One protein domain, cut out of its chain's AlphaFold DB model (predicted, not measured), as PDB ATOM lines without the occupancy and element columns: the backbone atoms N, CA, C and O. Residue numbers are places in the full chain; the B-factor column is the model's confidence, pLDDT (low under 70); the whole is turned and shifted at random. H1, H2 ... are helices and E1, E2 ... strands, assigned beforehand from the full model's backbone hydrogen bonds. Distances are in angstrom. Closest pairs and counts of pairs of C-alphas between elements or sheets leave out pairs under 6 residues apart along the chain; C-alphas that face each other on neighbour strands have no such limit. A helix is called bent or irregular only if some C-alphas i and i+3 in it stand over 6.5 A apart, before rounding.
ATOM      1  N   ALA A   3     -20.113  36.977  -0.912       92.62
ATOM      2  CA  ALA A   3     -19.981  37.555   0.426       92.62
ATOM      3  C   ALA A   3     -19.945  39.084   0.315       92.62
ATOM      4  O   ALA A   3     -19.193  39.620  -0.494       92.62
ATOM      5  N   ILE A   4     -20.753  39.795   1.107       91.94
ATOM      6  CA  ILE A   4     -20.818  41.266   1.086       91.94
ATOM      7  C   ILE A   4     -20.472  41.791   2.476       91.94
ATOM      8  O   ILE A   4     -21.264  41.638   3.409       91.94
ATOM      9  N   TYR A   5     -19.319  42.441   2.595       88.75
ATOM     10  CA  TYR A   5     -18.845  43.046   3.835       88.75
ATOM     11  C   TYR A   5     -19.241  44.523   3.886       88.75
ATOM     12  O   TYR A   5     -18.945  45.301   2.977       88.75
ATOM     13  N   ARG A   6     -19.942  44.890   4.963       82.88
ATOM     14  CA  ARG A   6     -20.457  46.246   5.233       82.88
ATOM     15  C   ARG A   6     -19.764  46.929   6.416       82.88
ATOM     16  O   ARG A   6     -20.232  47.958   6.877       82.88
ATOM     17  N   GLY A   7     -18.711  46.324   6.950       81.19
ATOM     18  CA  GLY A   7     -18.055  46.768   8.173       81.19
ATOM     19  C   GLY A   7     -16.952  45.802   8.581       81.19
ATOM     20  O   GLY A   7     -16.430  45.055   7.751       81.19
ATOM     21  N   ARG A   8     -16.607  45.802   9.872       80.75
ATOM     22  CA  ARG A   8     -15.503  44.990  10.397       80.75
ATOM     23  C   ARG A   8     -15.720  43.495  10.169       80.75
ATOM     24  O   ARG A   8     -16.803  42.960  10.399       80.75
ATOM     25  N   ILE A   9     -14.644  42.825   9.771       84.00
ATOM     26  CA  ILE A   9     -14.587  41.371   9.644       84.00
ATOM     27  C   ILE A   9     -14.335  40.789  11.036       84.00
ATOM     28  O   ILE A   9     -13.323  41.094  11.664       84.00
ATOM     29  N   THR A  10     -15.258  39.958  11.517       87.75
ATOM     30  CA  THR A  10     -15.145  39.250  12.799       87.75
ATOM     31  C   THR A  10     -15.049  37.746  12.577       87.75
ATOM     32  O   THR A  10     -15.373  37.237  11.500       87.75
ATOM     33  N   ILE A  11     -14.640  37.008  13.611       89.19
ATOM     34  CA  ILE A  11     -14.553  35.547  13.542       89.19
ATOM     35  C   ILE A  11     -15.913  34.895  13.252       89.19
ATOM     36  O   ILE A  11     -15.979  33.938  12.486       89.19
ATOM     37  N   ASP A  12     -17.009  35.439  13.786       88.88
ATOM     38  CA  ASP A  12     -18.356  34.907  13.550       88.88
ATOM     39  C   ASP A  12     -18.792  35.092  12.098       88.88
ATOM     40  O   ASP A  12     -19.388  34.193  11.502       88.88
ATOM     41  N   VAL A  13     -18.417  36.222  11.486       88.44
ATOM     42  CA  VAL A  13     -18.631  36.442  10.052       88.44
ATOM     43  C   VAL A  13     -17.834  35.423   9.237       88.44
ATOM     44  O   VAL A  13     -18.384  34.819   8.316       88.44
ATOM     45  N   LEU A  14     -16.571  35.167   9.592       90.00
ATOM     46  CA  LEU A  14     -15.751  34.162   8.907       90.00
ATOM     47  C   LEU A  14     -16.317  32.742   9.061       90.00
ATOM     48  O   LEU A  14     -16.356  31.995   8.085       90.00
ATOM     49  N   LYS A  15     -16.819  32.376  10.247       92.31
ATOM     50  CA  LYS A  15     -17.490  31.085  10.493       92.31
ATOM     51  C   LYS A  15     -18.749  30.935   9.642       92.31
ATOM     52  O   LYS A  15     -18.974  29.879   9.044       92.31
ATOM     53  N   ALA A  16     -19.561  31.990   9.552       91.12
ATOM     54  CA  ALA A  16     -20.762  32.005   8.723       91.12
ATOM     55  C   ALA A  16     -20.428  31.874   7.226       91.12
ATOM     56  O   ALA A  16     -21.122  31.160   6.493       91.12
ATOM     57  N   VAL A  17     -19.343  32.519   6.782       91.56
ATOM     58  CA  VAL A  17     -18.819  32.401   5.417       91.56
ATOM     59  C   VAL A  17     -18.343  30.974   5.140       91.56
ATOM     60  O   VAL A  17     -18.864  30.366   4.208       91.56
ATOM     61  N   SER A  18     -17.462  30.404   5.972       92.69
ATOM     62  CA  SER A  18     -16.960  29.025   5.815       92.69
ATOM     63  C   SER A  18     -18.104  28.005   5.782       92.69
ATOM     64  O   SER A  18     -18.198  27.197   4.861       92.69
ATOM     65  N   SER A  19     -19.068  28.114   6.702       94.25
ATOM     66  CA  SER A  19     -20.240  27.226   6.727       94.25
ATOM     67  C   SER A  19     -21.082  27.330   5.450       94.25
ATOM     68  O   SER A  19     -21.633  26.341   4.976       94.25
ATOM     69  N   SER A  20     -21.193  28.530   4.876       94.25
ATOM     70  CA  SER A  20     -21.916  28.738   3.617       94.25
ATOM     71  C   SER A  20     -21.140  28.210   2.409       94.25
ATOM     72  O   SER A  20     -21.760  27.697   1.481       94.25
ATOM     73  N   GLN A  21     -19.806  28.303   2.418       94.12
ATOM     74  CA  GLN A  21     -18.939  27.713   1.392       94.12
ATOM     75  C   GLN A  21     -19.077  26.195   1.378       94.12
ATOM     76  O   GLN A  21     -19.353  25.640   0.320       94.12
ATOM     77  N   LYS A  22     -18.979  25.556   2.551       95.31
ATOM     78  CA  LYS A  22     -19.109  24.102   2.711       95.31
ATOM     79  C   LYS A  22     -20.453  23.596   2.192       95.31
ATOM     80  O   LYS A  22     -20.473  22.761   1.299       95.31
ATOM     81  N   ARG A  23     -21.568  24.205   2.617       95.56
ATOM     82  CA  ARG A  23     -22.909  23.833   2.120       95.56
ATOM     83  C   ARG A  23     -23.062  23.985   0.606       95.56
ATOM     84  O   ARG A  23     -23.702  23.160  -0.034       95.56
ATOM     85  N   LEU A  24     -22.517  25.057   0.024       94.12
ATOM     86  CA  LEU A  24     -22.575  25.251  -1.427       94.12
ATOM     87  C   LEU A  24     -21.700  24.237  -2.166       94.12
ATOM     88  O   LEU A  24     -22.097  23.780  -3.232       94.12
ATOM     89  N   HIS A  25     -20.541  23.893  -1.608       94.88
ATOM     90  CA  HIS A  25     -19.654  22.886  -2.171       94.88
ATOM     91  C   HIS A  25     -20.279  21.487  -2.126       94.88
ATOM     92  O   HIS A  25     -20.296  20.792  -3.134       94.88
ATOM     93  N   GLU A  26     -20.878  21.107  -0.999       96.31
ATOM     94  CA  GLU A  26     -21.608  19.842  -0.851       96.31
ATOM     95  C   GLU A  26     -22.765  19.723  -1.854       96.31
ATOM     96  O   GLU A  26     -22.987  18.659  -2.424       96.31
ATOM     97  N   ALA A  27     -23.488  20.820  -2.104       95.00
ATOM     98  CA  ALA A  27     -24.638  20.821  -3.005       95.00
ATOM     99  C   ALA A  27     -24.275  20.906  -4.499       95.00
ATOM    100  O   ALA A  27     -25.062  20.475  -5.343       95.00
ATOM    101  N   HIS A  28     -23.135  21.514  -4.847       92.19
ATOM    102  CA  HIS A  28     -22.833  21.903  -6.231       92.19
ATOM    103  C   HIS A  28     -21.425  21.527  -6.717       92.19
ATOM    104  O   HIS A  28     -21.087  21.825  -7.861       92.19
ATOM    105  N   GLY A  29     -20.597  20.891  -5.890       92.75
ATOM    106  CA  GLY A  29     -19.197  20.624  -6.210       92.75
ATOM    107  C   GLY A  29     -18.360  21.904  -6.187       92.75
ATOM    108  O   GLY A  29     -18.466  22.717  -5.270       92.75
ATOM    109  N   GLN A  30     -17.475  22.100  -7.165       92.88
ATOM    110  CA  GLN A  30     -16.595  23.272  -7.172       92.88
ATOM    111  C   GLN A  30     -17.376  24.594  -7.232       92.88
ATOM    112  O   GLN A  30     -18.319  24.758  -8.004       92.88
ATOM    113  N   ILE A  31     -16.941  25.578  -6.444       95.00
ATOM    114  CA  ILE A  31     -17.594  26.888  -6.347       95.00
ATOM    115  C   ILE A  31     -16.685  28.025  -6.830       95.00
ATOM    116  O   ILE A  31     -15.467  27.910  -6.875       95.00
ATOM    117  N   ALA A  32     -17.271  29.176  -7.151       95.19
ATOM    118  CA  ALA A  32     -16.532  30.436  -7.250       95.19
ATOM    119  C   ALA A  32     -16.814  31.323  -6.037       95.19
ATOM    120  O   ALA A  32     -17.932  31.327  -5.509       95.19
ATOM    121  N   GLY A  33     -15.827  32.110  -5.624       95.25
ATOM    122  CA  GLY A  33     -15.963  33.117  -4.576       95.25
ATOM    123  C   GLY A  33     -16.015  34.516  -5.164       95.25
ATOM    124  O   GLY A  33     -15.150  34.888  -5.949       95.25
ATOM    125  N   LEU A  34     -16.998  35.310  -4.753       96.19
ATOM    126  CA  LEU A  34     -17.030  36.743  -5.011       96.19
ATOM    127  C   LEU A  34     -17.209  37.482  -3.688       96.19
ATOM    128  O   LEU A  34     -18.220  37.316  -3.005       96.19
ATOM    129  N   THR A  35     -16.232  38.302  -3.332       94.75
ATOM    130  CA  THR A  35     -16.247  39.129  -2.126       94.75
ATOM    131  C   THR A  35     -16.445  40.585  -2.511       94.75
ATOM    132  O   THR A  35     -15.671  41.113  -3.298       94.75
ATOM    133  N   LEU A  36     -17.452  41.248  -1.948       93.69
ATOM    134  CA  LEU A  36     -17.666  42.684  -2.095       93.69
ATOM    135  C   LEU A  36     -17.251  43.387  -0.808       93.69
ATOM    136  O   LEU A  36     -17.807  43.117   0.260       93.69
ATOM    137  N   LEU A  37     -16.302  44.306  -0.931       90.88
ATOM    138  CA  LEU A  37     -15.904  45.244   0.108       90.88
ATOM    139  C   LEU A  37     -16.554  46.587  -0.229       90.88
ATOM    140  O   LEU A  37     -16.142  47.251  -1.180       90.88
ATOM    141  N   LEU A  38     -17.601  46.958   0.514       84.81
ATOM    142  CA  LEU A  38     -18.341  48.198   0.236       84.81
ATOM    143  C   LEU A  38     -17.666  49.447   0.818       84.81
ATOM    144  O   LEU A  38     -17.964  50.555   0.391       84.81
ATOM    145  N   SER A  39     -16.773  49.264   1.789       79.69
ATOM    146  CA  SER A  39     -16.021  50.336   2.440       79.69
ATOM    147  C   SER A  39     -14.632  49.842   2.830       79.69
ATOM    148  O   SER A  39     -14.481  48.704   3.296       79.69
ATOM    149  N   THR A  40     -13.636  50.715   2.687       72.25
ATOM    150  CA  THR A  40     -12.263  50.523   3.179       72.25
ATOM    151  C   THR A  40     -12.158  50.400   4.696       72.25
ATOM    152  O   THR A  40     -11.177  49.844   5.179       72.25
ATOM    153  N   GLU A  41     -13.185  50.762   5.470       70.88
ATOM    154  CA  GLU A  41     -13.228  50.457   6.911       70.88
ATOM    155  C   GLU A  41     -13.175  48.945   7.195       70.88
ATOM    156  O   GLU A  41     -12.644  48.500   8.220       70.88
ATOM    157  N   SER A  42     -13.660  48.135   6.245       63.91
ATOM    158  CA  SER A  42     -13.553  46.670   6.282       63.91
ATOM    159  C   SER A  42     -12.096  46.189   6.198       63.91
ATOM    160  O   SER A  42     -11.816  45.034   6.502       63.91
ATOM    161  N   PHE A  43     -11.174  47.069   5.790       67.12
ATOM    162  CA  PHE A  43      -9.735  46.827   5.691       67.12
ATOM    163  C   PHE A  43      -8.967  47.222   6.965       67.12
ATOM    164  O   PHE A  43      -7.738  47.144   7.005       67.12
ATOM    165  N   SER A  44      -9.664  47.629   8.033       69.31
ATOM    166  CA  SER A  44      -9.029  47.759   9.347       69.31
ATOM    167  C   SER A  44      -8.332  46.446   9.726       69.31
ATOM    168  O   SER A  44      -8.874  45.360   9.519       69.31
ATOM    169  N   ARG A  45      -7.093  46.544  10.233       71.50
ATOM    170  CA  ARG A  45      -6.244  45.382  10.535       71.50
ATOM    171  C   ARG A  45      -7.006  44.431  11.472       71.50
ATOM    172  O   ARG A  45      -7.225  44.811  12.624       71.50
ATOM    173  N   PRO A  46      -7.378  43.215  11.025       74.19
ATOM    174  CA  PRO A  46      -8.073  42.273  11.889       74.19
ATOM    175  C   PRO A  46      -7.168  41.887  13.055       74.19
ATOM    176  O   PRO A  46      -5.937  41.895  12.913       74.19
ATOM    177  N   ASP A  47      -7.751  41.536  14.196       83.31
ATOM    178  CA  ASP A  47      -6.980  41.001  15.314       83.31
ATOM    179  C   ASP A  47      -6.273  39.684  14.931       83.31
ATOM    180  O   ASP A  47      -6.535  39.079  13.887       83.31
ATOM    181  N   ALA A  48      -5.315  39.249  15.754       84.25
ATOM    182  CA  ALA A  48      -4.523  38.058  15.454       84.25
ATOM    183  C   ALA A  48      -5.383  36.791  15.298       84.25
ATOM    184  O   ALA A  48      -5.107  35.985  14.412       84.25
ATOM    185  N   SER A  49      -6.444  36.654  16.100       83.81
ATOM    186  CA  SER A  49      -7.329  35.486  16.079       83.81
ATOM    187  C   SER A  49      -8.172  35.418  14.803       83.81
ATOM    188  O   SER A  49      -8.298  34.358  14.193       83.81
ATOM    189  N   VAL A  50      -8.674  36.563  14.335       85.56
ATOM    190  CA  VAL A  50      -9.428  36.688  13.084       85.56
ATOM    191  C   VAL A  50      -8.520  36.431  11.887       85.56
ATOM    192  O   VAL A  50      -8.944  35.759  10.950       85.56
ATOM    193  N   ARG A  51      -7.266  36.910  11.913       83.44
ATOM    194  CA  ARG A  51      -6.292  36.617  10.845       83.44
ATOM    195  C   ARG A  51      -5.994  35.125  10.747       83.44
ATOM    196  O   ARG A  51      -6.148  34.563   9.670       83.44
ATOM    197  N   GLN A  52      -5.647  34.489  11.866       85.25
ATOM    198  CA  GLN A  52      -5.325  33.062  11.900       85.25
ATOM    199  C   GLN A  52      -6.511  32.207  11.435       85.25
ATOM    200  O   GLN A  52      -6.357  31.315  10.605       85.25
ATOM    201  N   TYR A  53      -7.722  32.513  11.908       87.69
ATOM    202  CA  TYR A  53      -8.914  31.807  11.447       87.69
ATOM    203  C   TYR A  53      -9.208  32.076   9.961       87.69
ATOM    204  O   TYR A  53      -9.609  31.174   9.228       87.69
ATOM    205  N   GLY A  54      -8.969  33.301   9.487       85.62
ATOM    206  CA  GLY A  54      -9.089  33.666   8.076       85.62
ATOM    207  C   GLY A  54      -8.128  32.901   7.162       85.62
ATOM    208  O   GLY A  54      -8.511  32.560   6.041       85.62
ATOM    209  N   GLU A  55      -6.922  32.585   7.634       86.94
ATOM    210  CA  GLU A  55      -5.975  31.702   6.940       86.94
ATOM    211  C   GLU A  55      -6.519  30.273   6.850       86.94
ATOM    212  O   GLU A  55      -6.530  29.696   5.763       86.94
ATOM    213  N   THR A  56      -7.073  29.727   7.939       87.62
ATOM    214  CA  THR A  56      -7.723  28.404   7.920       87.62
ATOM    215  C   THR A  56      -8.875  28.354   6.915       87.62
ATOM    216  O   THR A  56      -8.890  27.493   6.040       87.62
ATOM    217  N   VAL A  57      -9.808  29.312   6.980       88.31
ATOM    218  CA  VAL A  57     -10.945  29.393   6.043       88.31
ATOM    219  C   VAL A  57     -10.465  29.571   4.604       88.31
ATOM    220  O   VAL A  57     -11.045  29.018   3.672       88.31
ATOM    221  N   SER A  58      -9.382  30.321   4.409       87.94
ATOM    222  CA  SER A  58      -8.759  30.484   3.102       87.94
ATOM    223  C   SER A  58      -8.248  29.156   2.554       87.94
ATOM    224  O   SER A  58      -8.611  28.811   1.432       87.94
ATOM    225  N   HIS A  59      -7.477  28.395   3.327       89.25
ATOM    226  CA  HIS A  59      -6.968  27.097   2.889       89.25
ATOM    227  C   HIS A  59      -8.084  26.091   2.598       89.25
ATOM    228  O   HIS A  59      -8.025  25.397   1.585       89.25
ATOM    229  N   GLU A  60      -9.134  26.051   3.423       88.75
ATOM    230  CA  GLU A  60     -10.316  25.230   3.136       88.75
ATOM    231  C   GLU A  60     -10.933  25.622   1.786       88.75
ATOM    232  O   GLU A  60     -11.182  24.771   0.929       88.75
ATOM    233  N   PHE A  61     -11.135  26.922   1.565       90.62
ATOM    234  CA  PHE A  61     -11.719  27.439   0.333       90.62
ATOM    235  C   PHE A  61     -10.880  27.131  -0.913       90.62
ATOM    236  O   PHE A  61     -11.459  26.895  -1.971       90.62
ATOM    237  N   ASP A  62      -9.549  27.076  -0.799       91.25
ATOM    238  CA  ASP A  62      -8.670  26.752  -1.930       91.25
ATOM    239  C   ASP A  62      -8.948  25.370  -2.530       91.25
ATOM    240  O   ASP A  62      -8.837  25.187  -3.737       91.25
ATOM    241  N   SER A  63      -9.355  24.406  -1.705       90.75
ATOM    242  CA  SER A  63      -9.705  23.062  -2.180       90.75
ATOM    243  C   SER A  63     -11.084  22.989  -2.847       90.75
ATOM    244  O   SER A  63     -11.336  22.107  -3.666       90.75
ATOM    245  N   MET A  64     -11.981  23.926  -2.522       94.44
ATOM    246  CA  MET A  64     -13.376  23.919  -2.976       94.44
ATOM    247  C   MET A  64     -13.612  24.824  -4.188       94.44
ATOM    248  O   MET A  64     -14.647  24.704  -4.851       94.44
ATOM    249  N   ALA A  65     -12.705  25.767  -4.455       94.81
ATOM    250  CA  ALA A  65     -12.952  26.857  -5.380       94.81
ATOM    251  C   ALA A  65     -12.134  26.783  -6.668       94.81
ATOM    252  O   ALA A  65     -10.940  26.519  -6.642       94.81
ATOM    253  N   TYR A  66     -12.759  27.122  -7.799       95.50
ATOM    254  CA  TYR A  66     -12.050  27.260  -9.078       95.50
ATOM    255  C   TYR A  66     -11.604  28.705  -9.365       95.50
ATOM    256  O   TYR A  66     -10.742  28.932 -10.211       95.50
ATOM    257  N   ALA A  67     -12.187  29.699  -8.683       96.25
ATOM    258  CA  ALA A  67     -11.807  31.108  -8.789       96.25
ATOM    259  C   ALA A  67     -12.267  31.925  -7.571       96.25
ATOM    260  O   ALA A  67     -13.302  31.635  -6.964       96.25
ATOM    261  N   SER A  68     -11.531  32.994  -7.257       96.06
ATOM    262  CA  SER A  68     -11.894  33.972  -6.224       96.06
ATOM    263  C   SER A  68     -11.717  35.404  -6.723       96.06
ATOM    264  O   SER A  68     -10.647  35.776  -7.197       96.06
ATOM    265  N   ALA A  69     -12.743  36.237  -6.594       97.12
ATOM    266  CA  ALA A  69     -12.657  37.653  -6.922       97.12
ATOM    267  C   ALA A  69     -13.006  38.523  -5.714       97.12
ATOM    268  O   ALA A  69     -13.937  38.226  -4.961       97.12
ATOM    269  N   ILE A  70     -12.276  39.624  -5.555       95.62
ATOM    270  CA  ILE A  70     -12.582  40.678  -4.585       95.62
ATOM    271  C   ILE A  70     -12.952  41.935  -5.364       95.62
ATOM    272  O   ILE A  70     -12.192  42.384  -6.214       95.62
ATOM    273  N   VAL A  71     -14.098  42.525  -5.060       95.88
ATOM    274  CA  VAL A  71     -14.545  43.801  -5.614       95.88
ATOM    275  C   VAL A  71     -14.477  44.834  -4.505       95.88
ATOM    276  O   VAL A  71     -15.181  44.711  -3.502       95.88
ATOM    277  N   LEU A  72     -13.642  45.853  -4.694       92.94
ATOM    278  CA  LEU A  72     -13.654  47.054  -3.866       92.94
ATOM    279  C   LEU A  72     -14.322  48.166  -4.669       92.94
ATOM    280  O   LEU A  72     -13.710  48.706  -5.595       92.94
ATOM    281  N   THR A  73     -15.562  48.492  -4.303       87.75
ATOM    282  CA  THR A  73     -16.390  49.481  -5.015       87.75
ATOM    283  C   THR A  73     -15.952  50.920  -4.765       87.75
ATOM    284  O   THR A  73     -16.427  51.830  -5.437       87.75
ATOM    285  N   GLU A  74     -15.057  51.145  -3.804       87.12
ATOM    286  CA  GLU A  74     -14.550  52.476  -3.502       87.12
ATOM    287  C   GLU A  74     -13.734  53.050  -4.673       87.12
ATOM    288  O   GLU A  74     -12.789  52.433  -5.182       87.12
ATOM    289  N   SER A  75     -14.113  54.247  -5.114       87.44
ATOM    290  CA  SER A  75     -13.472  54.980  -6.205       87.44
ATOM    291  C   SER A  75     -12.379  55.936  -5.710       87.44
ATOM    292  O   SER A  75     -12.198  56.149  -4.514       87.44
ATOM    293  N   GLY A  76     -11.650  56.549  -6.645       89.69
ATOM    294  CA  GLY A  76     -10.623  57.545  -6.336       89.69
ATOM    295  C   GLY A  76      -9.300  56.946  -5.847       89.69
ATOM    296  O   GLY A  76      -9.060  55.739  -5.942       89.69
ATOM    297  N   LEU A  77      -8.423  57.820  -5.347       89.88
ATOM    298  CA  LEU A  77      -7.049  57.469  -4.978       89.88
ATOM    299  C   LEU A  77      -6.990  56.440  -3.840       89.88
ATOM    300  O   LEU A  77      -6.200  55.501  -3.912       89.88
ATOM    301  N   HIS A  78      -7.844  56.578  -2.820       87.56
ATOM    302  CA  HIS A  78      -7.848  55.664  -1.675       87.56
ATOM    303  C   HIS A  78      -8.284  54.249  -2.072       87.56
ATOM    304  O   HIS A  78      -7.571  53.282  -1.802       87.56
ATOM    305  N   GLY A  79      -9.386  54.118  -2.819       89.75
ATOM    306  CA  GLY A  79      -9.815  52.830  -3.359       89.75
ATOM    307  C   GLY A  79      -8.766  52.192  -4.277       89.75
ATOM    308  O   GLY A  79      -8.528  50.986  -4.205       89.75
ATOM    309  N   ALA A  80      -8.078  52.984  -5.107       91.12
ATOM    310  CA  ALA A  80      -6.976  52.482  -5.930       91.12
ATOM    311  C   ALA A  80      -5.811  51.952  -5.077       91.12
ATOM    312  O   ALA A  80      -5.331  50.847  -5.328       91.12
ATOM    313  N   LEU A  81      -5.410  52.687  -4.035       91.75
ATOM    314  CA  LEU A  81      -4.369  52.270  -3.094       91.75
ATOM    315  C   LEU A  81      -4.721  50.945  -2.406       91.75
ATOM    316  O   LEU A  81      -3.907  50.022  -2.396       91.75
ATOM    317  N   VAL A  82      -5.940  50.815  -1.875       90.62
ATOM    318  CA  VAL A  82      -6.366  49.584  -1.189       90.62
ATOM    319  C   VAL A  82      -6.421  48.396  -2.149       90.62
ATOM    320  O   VAL A  82      -5.971  47.307  -1.788       90.62
ATOM    321  N   ARG A  83      -6.881  48.577  -3.397       92.56
ATOM    322  CA  ARG A  83      -6.813  47.509  -4.413       92.56
ATOM    323  C   ARG A  83      -5.376  47.073  -4.703       92.56
ATOM    324  O   ARG A  83      -5.138  45.871  -4.825       92.56
ATOM    325  N   SER A  84      -4.425  48.006  -4.772       92.56
ATOM    326  CA  SER A  84      -3.002  47.685  -4.953       92.56
ATOM    327  C   SER A  84      -2.444  46.882  -3.776       92.56
ATOM    328  O   SER A  84      -1.759  45.884  -3.991       92.56
ATOM    329  N   ILE A  85      -2.796  47.250  -2.538       91.75
ATOM    330  CA  ILE A  85      -2.402  46.499  -1.335       91.75
ATOM    331  C   ILE A  85      -2.987  45.082  -1.365       91.75
ATOM    332  O   ILE A  85      -2.251  44.112  -1.193       91.75
ATOM    333  N   LEU A  86      -4.291  44.942  -1.628       90.81
ATOM    334  CA  LEU A  86      -4.956  43.639  -1.736       90.81
ATOM    335  C   LEU A  86      -4.319  42.761  -2.818       90.81
ATOM    336  O   LEU A  86      -4.108  41.571  -2.600       90.81
ATOM    337  N   THR A  87      -3.973  43.355  -3.958       93.00
ATOM    338  CA  THR A  87      -3.270  42.659  -5.044       93.00
ATOM    339  C   THR A  87      -1.897  42.170  -4.577       93.00
ATOM    340  O   THR A  87      -1.561  41.008  -4.789       93.00
ATOM    341  N   GLY A  88      -1.128  43.008  -3.874       91.38
ATOM    342  CA  GLY A  88       0.157  42.616  -3.288       91.38
ATOM    343  C   GLY A  88       0.031  41.464  -2.286       91.38
ATOM    344  O   GLY A  88       0.818  40.521  -2.337       91.38
ATOM    345  N   ILE A  89      -0.999  41.487  -1.432       88.62
ATOM    346  CA  ILE A  89      -1.297  40.395  -0.490       88.62
ATOM    347  C   ILE A  89      -1.615  39.099  -1.245       88.62
ATOM    348  O   ILE A  89      -1.063  38.051  -0.913       88.62
ATOM    349  N   GLN A  90      -2.464  39.156  -2.276       89.06
ATOM    350  CA  GLN A  90      -2.799  37.983  -3.090       89.06
ATOM    351  C   GLN A  90      -1.549  37.381  -3.745       89.06
ATOM    352  O   GLN A  90      -1.330  36.174  -3.644       89.06
ATOM    353  N   LEU A  91      -0.686  38.217  -4.330       88.94
ATOM    354  CA  LEU A  91       0.574  37.775  -4.931       88.94
ATOM    355  C   LEU A  91       1.525  37.147  -3.900       88.94
ATOM    356  O   LEU A  91       2.116  36.102  -4.165       88.94
ATOM    357  N   ALA A  92       1.645  37.747  -2.712       89.38
ATOM    358  CA  ALA A  92       2.479  37.224  -1.634       89.38
ATOM    359  C   ALA A  92       1.953  35.893  -1.069       89.38
ATOM    360  O   ALA A  92       2.748  35.033  -0.695       89.38
ATOM    361  N   SER A  93       0.629  35.703  -1.045       85.75
ATOM    362  CA  SER A  93      -0.012  34.501  -0.495       85.75
ATOM    363  C   SER A  93       0.181  33.235  -1.338       85.75
ATOM    364  O   SER A  93       0.003  32.139  -0.817       85.75
ATOM    365  N   ARG A  94       0.549  33.370  -2.626       86.56
ATOM    366  CA  ARG A  94       0.833  32.256  -3.558       86.56
ATOM    367  C   ARG A  94      -0.226  31.144  -3.550       86.56
ATOM    368  O   ARG A  94       0.100  29.958  -3.587       86.56
ATOM    369  N   ARG A  95      -1.502  31.524  -3.486       88.31
ATOM    370  CA  ARG A  95      -2.605  30.559  -3.420       88.31
ATOM    371  C   ARG A  95      -2.765  29.785  -4.737       88.31
ATOM    372  O   ARG A  95      -2.539  30.361  -5.801       88.31
ATOM    373  N   PRO A  96      -3.170  28.502  -4.682       91.06
ATOM    374  CA  PRO A  96      -3.340  27.664  -5.872       91.06
ATOM    375  C   PRO A  96      -4.568  28.056  -6.707       91.06
ATOM    376  O   PRO A  96      -4.590  27.835  -7.915       91.06
ATOM    377  N   VAL A  97      -5.585  28.657  -6.081       93.19
ATOM    378  CA  VAL A  97      -6.786  29.139  -6.772       93.19
ATOM    379  C   VAL A  97      -6.503  30.504  -7.393       93.19
ATOM    380  O   VAL A  97      -5.983  31.379  -6.698       93.19
ATOM    381  N   PRO A  98      -6.881  30.755  -8.662       94.88
ATOM    382  CA  PRO A  98      -6.718  32.071  -9.255       94.88
ATOM    383  C   PRO A  98      -7.521  33.105  -8.462       94.88
ATOM    384  O   PRO A  98      -8.726  32.944  -8.234       94.88
ATOM    385  N   GLN A  99      -6.848  34.188  -8.070       95.50
ATOM    386  CA  GLN A  99      -7.448  35.303  -7.344       95.50
ATOM    387  C   GLN A  99      -7.213  36.625  -8.068       95.50
ATOM    388  O   GLN A  99      -6.151  36.825  -8.662       95.50
ATOM    389  N   ARG A 100      -8.195  37.532  -8.030       96.25
ATOM    390  CA  ARG A 100      -8.025  38.886  -8.575       96.25
ATOM    391  C   ARG A 100      -8.895  39.924  -7.869       96.25
ATOM    392  O   ARG A 100     -10.000  39.626  -7.412       96.25
ATOM    393  N   VAL A 101      -8.382  41.149  -7.789       96.19
ATOM    394  CA  VAL A 101      -9.090  42.323  -7.263       96.19
ATOM    395  C   VAL A 101      -9.624  43.173  -8.420       96.19
ATOM    396  O   VAL A 101      -8.915  43.409  -9.398       96.19
ATOM    397  N   PHE A 102     -10.860  43.651  -8.294       96.38
ATOM    398  CA  PHE A 102     -11.578  44.432  -9.300       96.38
ATOM    399  C   PHE A 102     -12.179  45.705  -8.706       96.38
ATOM    400  O   PHE A 102     -12.431  45.798  -7.500       96.38
ATOM    401  N   ALA A 103     -12.433  46.678  -9.580       94.06
ATOM    402  CA  ALA A 103     -13.191  47.879  -9.248       94.06
ATOM    403  C   ALA A 103     -14.701  47.703  -9.491       94.06
ATOM    404  O   ALA A 103     -15.500  48.417  -8.892       94.06
ATOM    405  N   SER A 104     -15.102  46.747 -10.339       94.38
ATOM    406  CA  SER A 104     -16.502  46.529 -10.701       94.38
ATOM    407  C   SER A 104     -16.957  45.083 -10.490       94.38
ATOM    408  O   SER A 104     -16.190  44.127 -10.625       94.38
ATOM    409  N   VAL A 105     -18.245  44.922 -10.174       95.69
ATOM    410  CA  VAL A 105     -18.886  43.603 -10.061       95.69
ATOM    411  C   VAL A 105     -18.947  42.912 -11.419       95.69
ATOM    412  O   VAL A 105     -18.702  41.711 -11.494       95.69
ATOM    413  N   ARG A 106     -19.241  43.659 -12.491       95.62
ATOM    414  CA  ARG A 106     -19.328  43.112 -13.849       95.62
ATOM    415  C   ARG A 106     -18.028  42.426 -14.262       95.62
ATOM    416  O   ARG A 106     -18.058  41.236 -14.552       95.62
ATOM    417  N   GLU A 107     -16.906  43.145 -14.210       96.50
ATOM    418  CA  GLU A 107     -15.599  42.605 -14.614       96.50
ATOM    419  C   GLU A 107     -15.218  41.379 -13.777       96.50
ATOM    420  O   GLU A 107     -14.672  40.408 -14.298       96.50
ATOM    421  N   ALA A 108     -15.532  41.396 -12.477       97.19
ATOM    422  CA  ALA A 108     -15.264  40.266 -11.597       97.19
ATOM    423  C   ALA A 108     -16.069  39.019 -11.991       97.19
ATOM    424  O   ALA A 108     -15.522  37.917 -12.007       97.19
ATOM    425  N   VAL A 109     -17.354  39.175 -12.324       96.38
ATOM    426  CA  VAL A 109     -18.223  38.060 -12.737       96.38
ATOM    427  C   VAL A 109     -17.813  37.525 -14.113       96.38
ATOM    428  O   VAL A 109     -17.737  36.309 -14.279       96.38
ATOM    429  N   GLU A 110     -17.489  38.399 -15.070       96.25
ATOM    430  CA  GLU A 110     -16.966  38.011 -16.391       96.25
ATOM    431  C   GLU A 110     -15.658  37.228 -16.260       96.25
ATOM    432  O   GLU A 110     -15.495  36.151 -16.841       96.25
ATOM    433  N   TRP A 111     -14.737  37.722 -15.431       97.62
ATOM    434  CA  TRP A 111     -13.478  37.040 -15.173       97.62
ATOM    435  C   TRP A 111     -13.684  35.684 -14.498       97.62
ATOM    436  O   TRP A 111     -13.080  34.713 -14.947       97.62
ATOM    437  N   ILE A 112     -14.552  35.579 -13.483       96.50
ATOM    438  CA  ILE A 112     -14.898  34.289 -12.860       96.50
ATOM    439  C   ILE A 112     -15.449  33.320 -13.909       96.50
ATOM    440  O   ILE A 112     -15.016  32.170 -13.950       96.50
ATOM    441  N   ALA A 113     -16.383  33.763 -14.757       95.25
ATOM    442  CA  ALA A 113     -16.964  32.921 -15.800       95.25
ATOM    443  C   ALA A 113     -15.878  32.390 -16.753       95.25
ATOM    444  O   ALA A 113     -15.870  31.208 -17.072       95.25
ATOM    445  N   SER A 114     -14.887  33.217 -17.106       95.69
ATOM    446  CA  SER A 114     -13.757  32.793 -17.949       95.69
ATOM    447  C   SER A 114     -12.838  31.729 -17.328       95.69
ATOM    448  O   SER A 114     -12.025  31.146 -18.042       95.69
ATOM    449  N   LYS A 115     -12.908  31.482 -16.008       96.19
ATOM    450  CA  LYS A 115     -12.045  30.501 -15.319       96.19
ATOM    451  C   LYS A 115     -12.581  29.082 -15.341       96.19
ATOM    452  O   LYS A 115     -11.839  28.164 -15.012       96.19
ATOM    453  N   ASN A 116     -13.832  28.900 -15.744       92.88
ATOM    454  CA  ASN A 116     -14.418  27.588 -15.932       92.88
ATOM    455  C   ASN A 116     -15.381  27.645 -17.123       92.88
ATOM    456  O   ASN A 116     -16.440  28.260 -17.028       92.88
ATOM    457  N   ALA A 117     -15.012  26.998 -18.230       87.56
ATOM    458  CA  ALA A 117     -15.807  26.977 -19.459       87.56
ATOM    459  C   ALA A 117     -17.193  26.334 -19.270       87.56
ATOM    460  O   ALA A 117     -18.130  26.677 -19.986       87.56
ATOM    461  N   GLU A 118     -17.340  25.455 -18.277       87.81
ATOM    462  CA  GLU A 118     -18.606  24.812 -17.916       87.81
ATOM    463  C   GLU A 118     -19.453  25.676 -16.967       87.81
ATOM    464  O   GLU A 118     -20.554  25.295 -16.567       87.81
ATOM    465  N   SER A 119     -18.960  26.858 -16.577       85.31
ATOM    466  CA  SER A 119     -19.672  27.732 -15.653       85.31
ATOM    467  C   SER A 119     -20.979  28.243 -16.272       85.31
ATOM    468  O   SER A 119     -20.956  28.911 -17.311       85.31
ATOM    469  N   PRO A 120     -22.129  28.094 -15.585       85.81
ATOM    470  CA  PRO A 120     -23.398  28.651 -16.050       85.81
ATOM    471  C   PRO A 120     -23.448  30.188 -15.953       85.81
ATOM    472  O   PRO A 120     -24.457  30.801 -16.308       85.81
ATOM    473  N   LEU A 121     -22.389  30.830 -15.438       86.81
ATOM    474  CA  LEU A 121     -22.322  32.275 -15.231       86.81
ATOM    475  C   LEU A 121     -22.155  33.065 -16.530       86.81
ATOM    476  O   LEU A 121     -22.659  34.183 -16.593       86.81
ATOM    477  N   GLY A 122     -21.504  32.505 -17.557       87.69
ATOM    478  CA  GLY A 122     -21.212  33.196 -18.823       87.69
ATOM    479  C   GLY A 122     -22.428  33.900 -19.447       87.69
ATOM    480  O   GLY A 122     -22.426  35.125 -19.560       87.69
ATOM    481  N   PRO A 123     -23.518  33.184 -19.776       90.75
ATOM    482  CA  PRO A 123     -24.719  33.804 -20.342       90.75
ATOM    483  C   PRO A 123     -25.529  34.635 -19.329       90.75
ATOM    484  O   PRO A 123     -26.470  35.324 -19.713       90.75
ATOM    485  N   ARG A 124     -25.194  34.579 -18.031       92.88
ATOM    486  CA  ARG A 124     -25.956  35.199 -16.932       92.88
ATOM    487  C   ARG A 124     -25.228  36.357 -16.253       92.88
ATOM    488  O   ARG A 124     -25.715  36.853 -15.238       92.88
ATOM    489  N   VAL A 125     -24.099  36.825 -16.793       92.56
ATOM    490  CA  VAL A 125     -23.279  37.898 -16.195       92.56
ATOM    491  C   VAL A 125     -24.131  39.104 -15.787       92.56
ATOM    492  O   VAL A 125     -24.072  39.538 -14.637       92.56
ATOM    493  N   ALA A 126     -24.964  39.619 -16.696       92.19
ATOM    494  CA  ALA A 126     -25.783  40.806 -16.440       92.19
ATOM    495  C   ALA A 126     -26.854  40.576 -15.357       92.19
ATOM    496  O   ALA A 126     -27.121  41.463 -14.544       92.19
ATOM    497  N   GLU A 127     -27.458  39.385 -15.321       94.75
ATOM    498  CA  GLU A 127     -28.440  39.004 -14.301       94.75
ATOM    499  C   GLU A 127     -27.780  38.895 -12.921       94.75
ATOM    500  O   GLU A 127     -28.264  39.465 -11.940       94.75
ATOM    501  N   VAL A 128     -26.635  38.210 -12.860       93.25
ATOM    502  CA  VAL A 128     -25.851  38.014 -11.639       93.25
ATOM    503  C   VAL A 128     -25.357  39.353 -11.102       93.25
ATOM    504  O   VAL A 128     -25.547  39.626  -9.915       93.25
ATOM    505  N   GLN A 129     -24.816  40.219 -11.965       94.44
ATOM    506  CA  GLN A 129     -24.429  41.586 -11.612       94.44
ATOM    507  C   GLN A 129     -25.600  42.325 -10.954       94.44
ATOM    508  O   GLN A 129     -25.477  42.780  -9.816       94.44
ATOM    509  N   ARG A 130     -26.758  42.382 -11.627       94.19
ATOM    510  CA  ARG A 130     -27.946  43.076 -11.115       94.19
ATOM    511  C   ARG A 130     -28.387  42.510  -9.766       94.19
ATOM    512  O   ARG A 130     -28.758  43.258  -8.862       94.19
ATOM    513  N   ARG A 131     -28.344  41.185  -9.596       94.31
ATOM    514  CA  ARG A 131     -28.715  40.538  -8.331       94.31
ATOM    515  C   ARG A 131     -27.761  40.904  -7.200       94.31
ATOM    516  O   ARG A 131     -28.225  41.152  -6.089       94.31
ATOM    517  N   ILE A 132     -26.461  40.955  -7.476       93.69
ATOM    518  CA  ILE A 132     -25.439  41.351  -6.504       93.69
ATOM    519  C   ILE A 132     -25.615  42.816  -6.109       93.69
ATOM    520  O   ILE A 132     -25.628  43.112  -4.919       93.69
ATOM    521  N   GLU A 133     -25.816  43.715  -7.070       92.50
ATOM    522  CA  GLU A 133     -26.044  45.142  -6.811       92.50
ATOM    523  C   GLU A 133     -27.308  45.364  -5.970       92.50
ATOM    524  O   GLU A 133     -27.264  46.066  -4.958       92.50
ATOM    525  N   MET A 134     -28.410  44.674  -6.291       91.88
ATOM    526  CA  MET A 134     -29.626  44.693  -5.468       91.88
ATOM    527  C   MET A 134     -29.385  44.178  -4.045       91.88
ATOM    528  O   MET A 134     -29.995  44.667  -3.097       91.88
ATOM    529  N   LEU A 135     -28.533  43.163  -3.869       90.31
ATOM    530  CA  LEU A 135     -28.174  42.658  -2.542       90.31
ATOM    531  C   LEU A 135     -27.243  43.613  -1.798       90.31
ATOM    532  O   LEU A 135     -27.358  43.697  -0.579       90.31
ATOM    533  N   ALA A 136     -26.350  44.314  -2.497       87.69
ATOM    534  CA  ALA A 136     -25.425  45.292  -1.930       87.69
ATOM    535  C   ALA A 136     -26.158  46.551  -1.446       87.69
ATOM    536  O   ALA A 136     -25.887  47.014  -0.340       87.69
ATOM    537  N   ALA A 137     -27.153  47.024  -2.203       87.56
ATOM    538  CA  ALA A 137     -27.962  48.198  -1.873       87.56
ATOM    539  C   ALA A 137     -28.867  48.017  -0.639       87.56
ATOM    540  O   ALA A 137     -29.326  48.996  -0.055       87.56
ATOM    541  N   LYS A 138     -29.137  46.774  -0.214       82.56
ATOM    542  CA  LYS A 138     -29.921  46.527   1.003       82.56
ATOM    543  C   LYS A 138     -29.151  46.993   2.248       82.56
ATOM    544  O   LYS A 138     -27.959  46.672   2.363       82.56
TER     545      LYS A 138
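AT A GLANCE: This is residues 3 to 138 of the 145 residues of an uncharacterized protein of Sandaracinus amylolyticus (UniProt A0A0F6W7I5). A four-stranded parallel sheet forms the core, in three layers, helices covering both of its faces: H1, H3 and H4 on one, the hairpin of H5 and H6 on the other. H1 and H3 lie side by side, while H4 runs along the edge strand E4. The printed part has 136 residues with six named helices and four named strands, in the order E1 H1 E2 H2 H3 E3 H4 E4 H5 H6; the sheet's order is E1 E2 E3 E4, and the class is mixed, helices and strands. It is compact and rounded, with a radius of gyration of the C-alphas of 14.4 A and spans of 38 by 34 by 31 A.

IN THESE COORDINATES: Find C-alpha 3 at (-19.981, 37.555, 0.426), where E1, residues 3 to 5, begins. H1, residues 11 to 28, runs 25.4 A, and E2, residues 31 to 37, runs 19.5 A. After H2, residues 40 to 43, look for H3, residues 48 to 64, 24.9 A long, with C-alpha 48 at (-4.523, 38.058, 15.454). E3, residues 65 to 72, measures 20.3 A, H4, residues 76 to 93, 26.0 A, and E4, residues 99 to 102, 10.2 A. H5, residues 105 to 114, spans 14.3 A; H6, residues 122 to 136, spans 21.2 A, ends at C-alpha 136, (-25.425, 45.292, -1.930), and is irregular, with C-alphas 123 and 126 8.1 A apart.

HOW THE PARTS SIT: Start at the sheet: N 3 and O 34 join E1 and E2 within hydrogen-bond range at 2.8 A, N 35 and O 69 join E2 and E3 at 2.8 A, and N 102 and O 70 join E3 and E4 at 2.8 A. Three strand-helix-strand units, parallel neighbour strands with helices between, have right-handed crossovers: E1 H1 E2, E2 H2 H3 E3, and E3 H4 E4. H4 runs along E4 at a height over the sheet of 8.6 A, with Thr 87 and Val 101 the closest C-alphas, 6.2 A. H1 and H3 touch, the same way at a shallow tilt of 7 degrees, the closest C-alphas being those of Ile 11 and Val 50, 5.3 A. On the opposite face from H4, H5 lies over E3 at a height of 8.5 A. H5 and H6 form a helical hairpin and touch, the closest C-alphas being those of Ala 113 and Gly 122, 5.2 A; they run opposite ways at a shallow tilt of 34 degrees, only just short of steep. H2 only grazes the sheet, with residues 40 to 43. Every O i to N i+4 pair is within hydrogen-bond range in H1, H4 and H5, against 11 of 13 in H3 and 9 of 11 in H6; H2 is too short for such a pair.

THE WHOLE: Ala 48 and Pro 123 have the two C-alphas farthest apart, 41.3 A. The printed part has no cut and no long link. Look for low confidence at residues 42 to 44, under 70; the mean pLDDT of the printed part is 90.1.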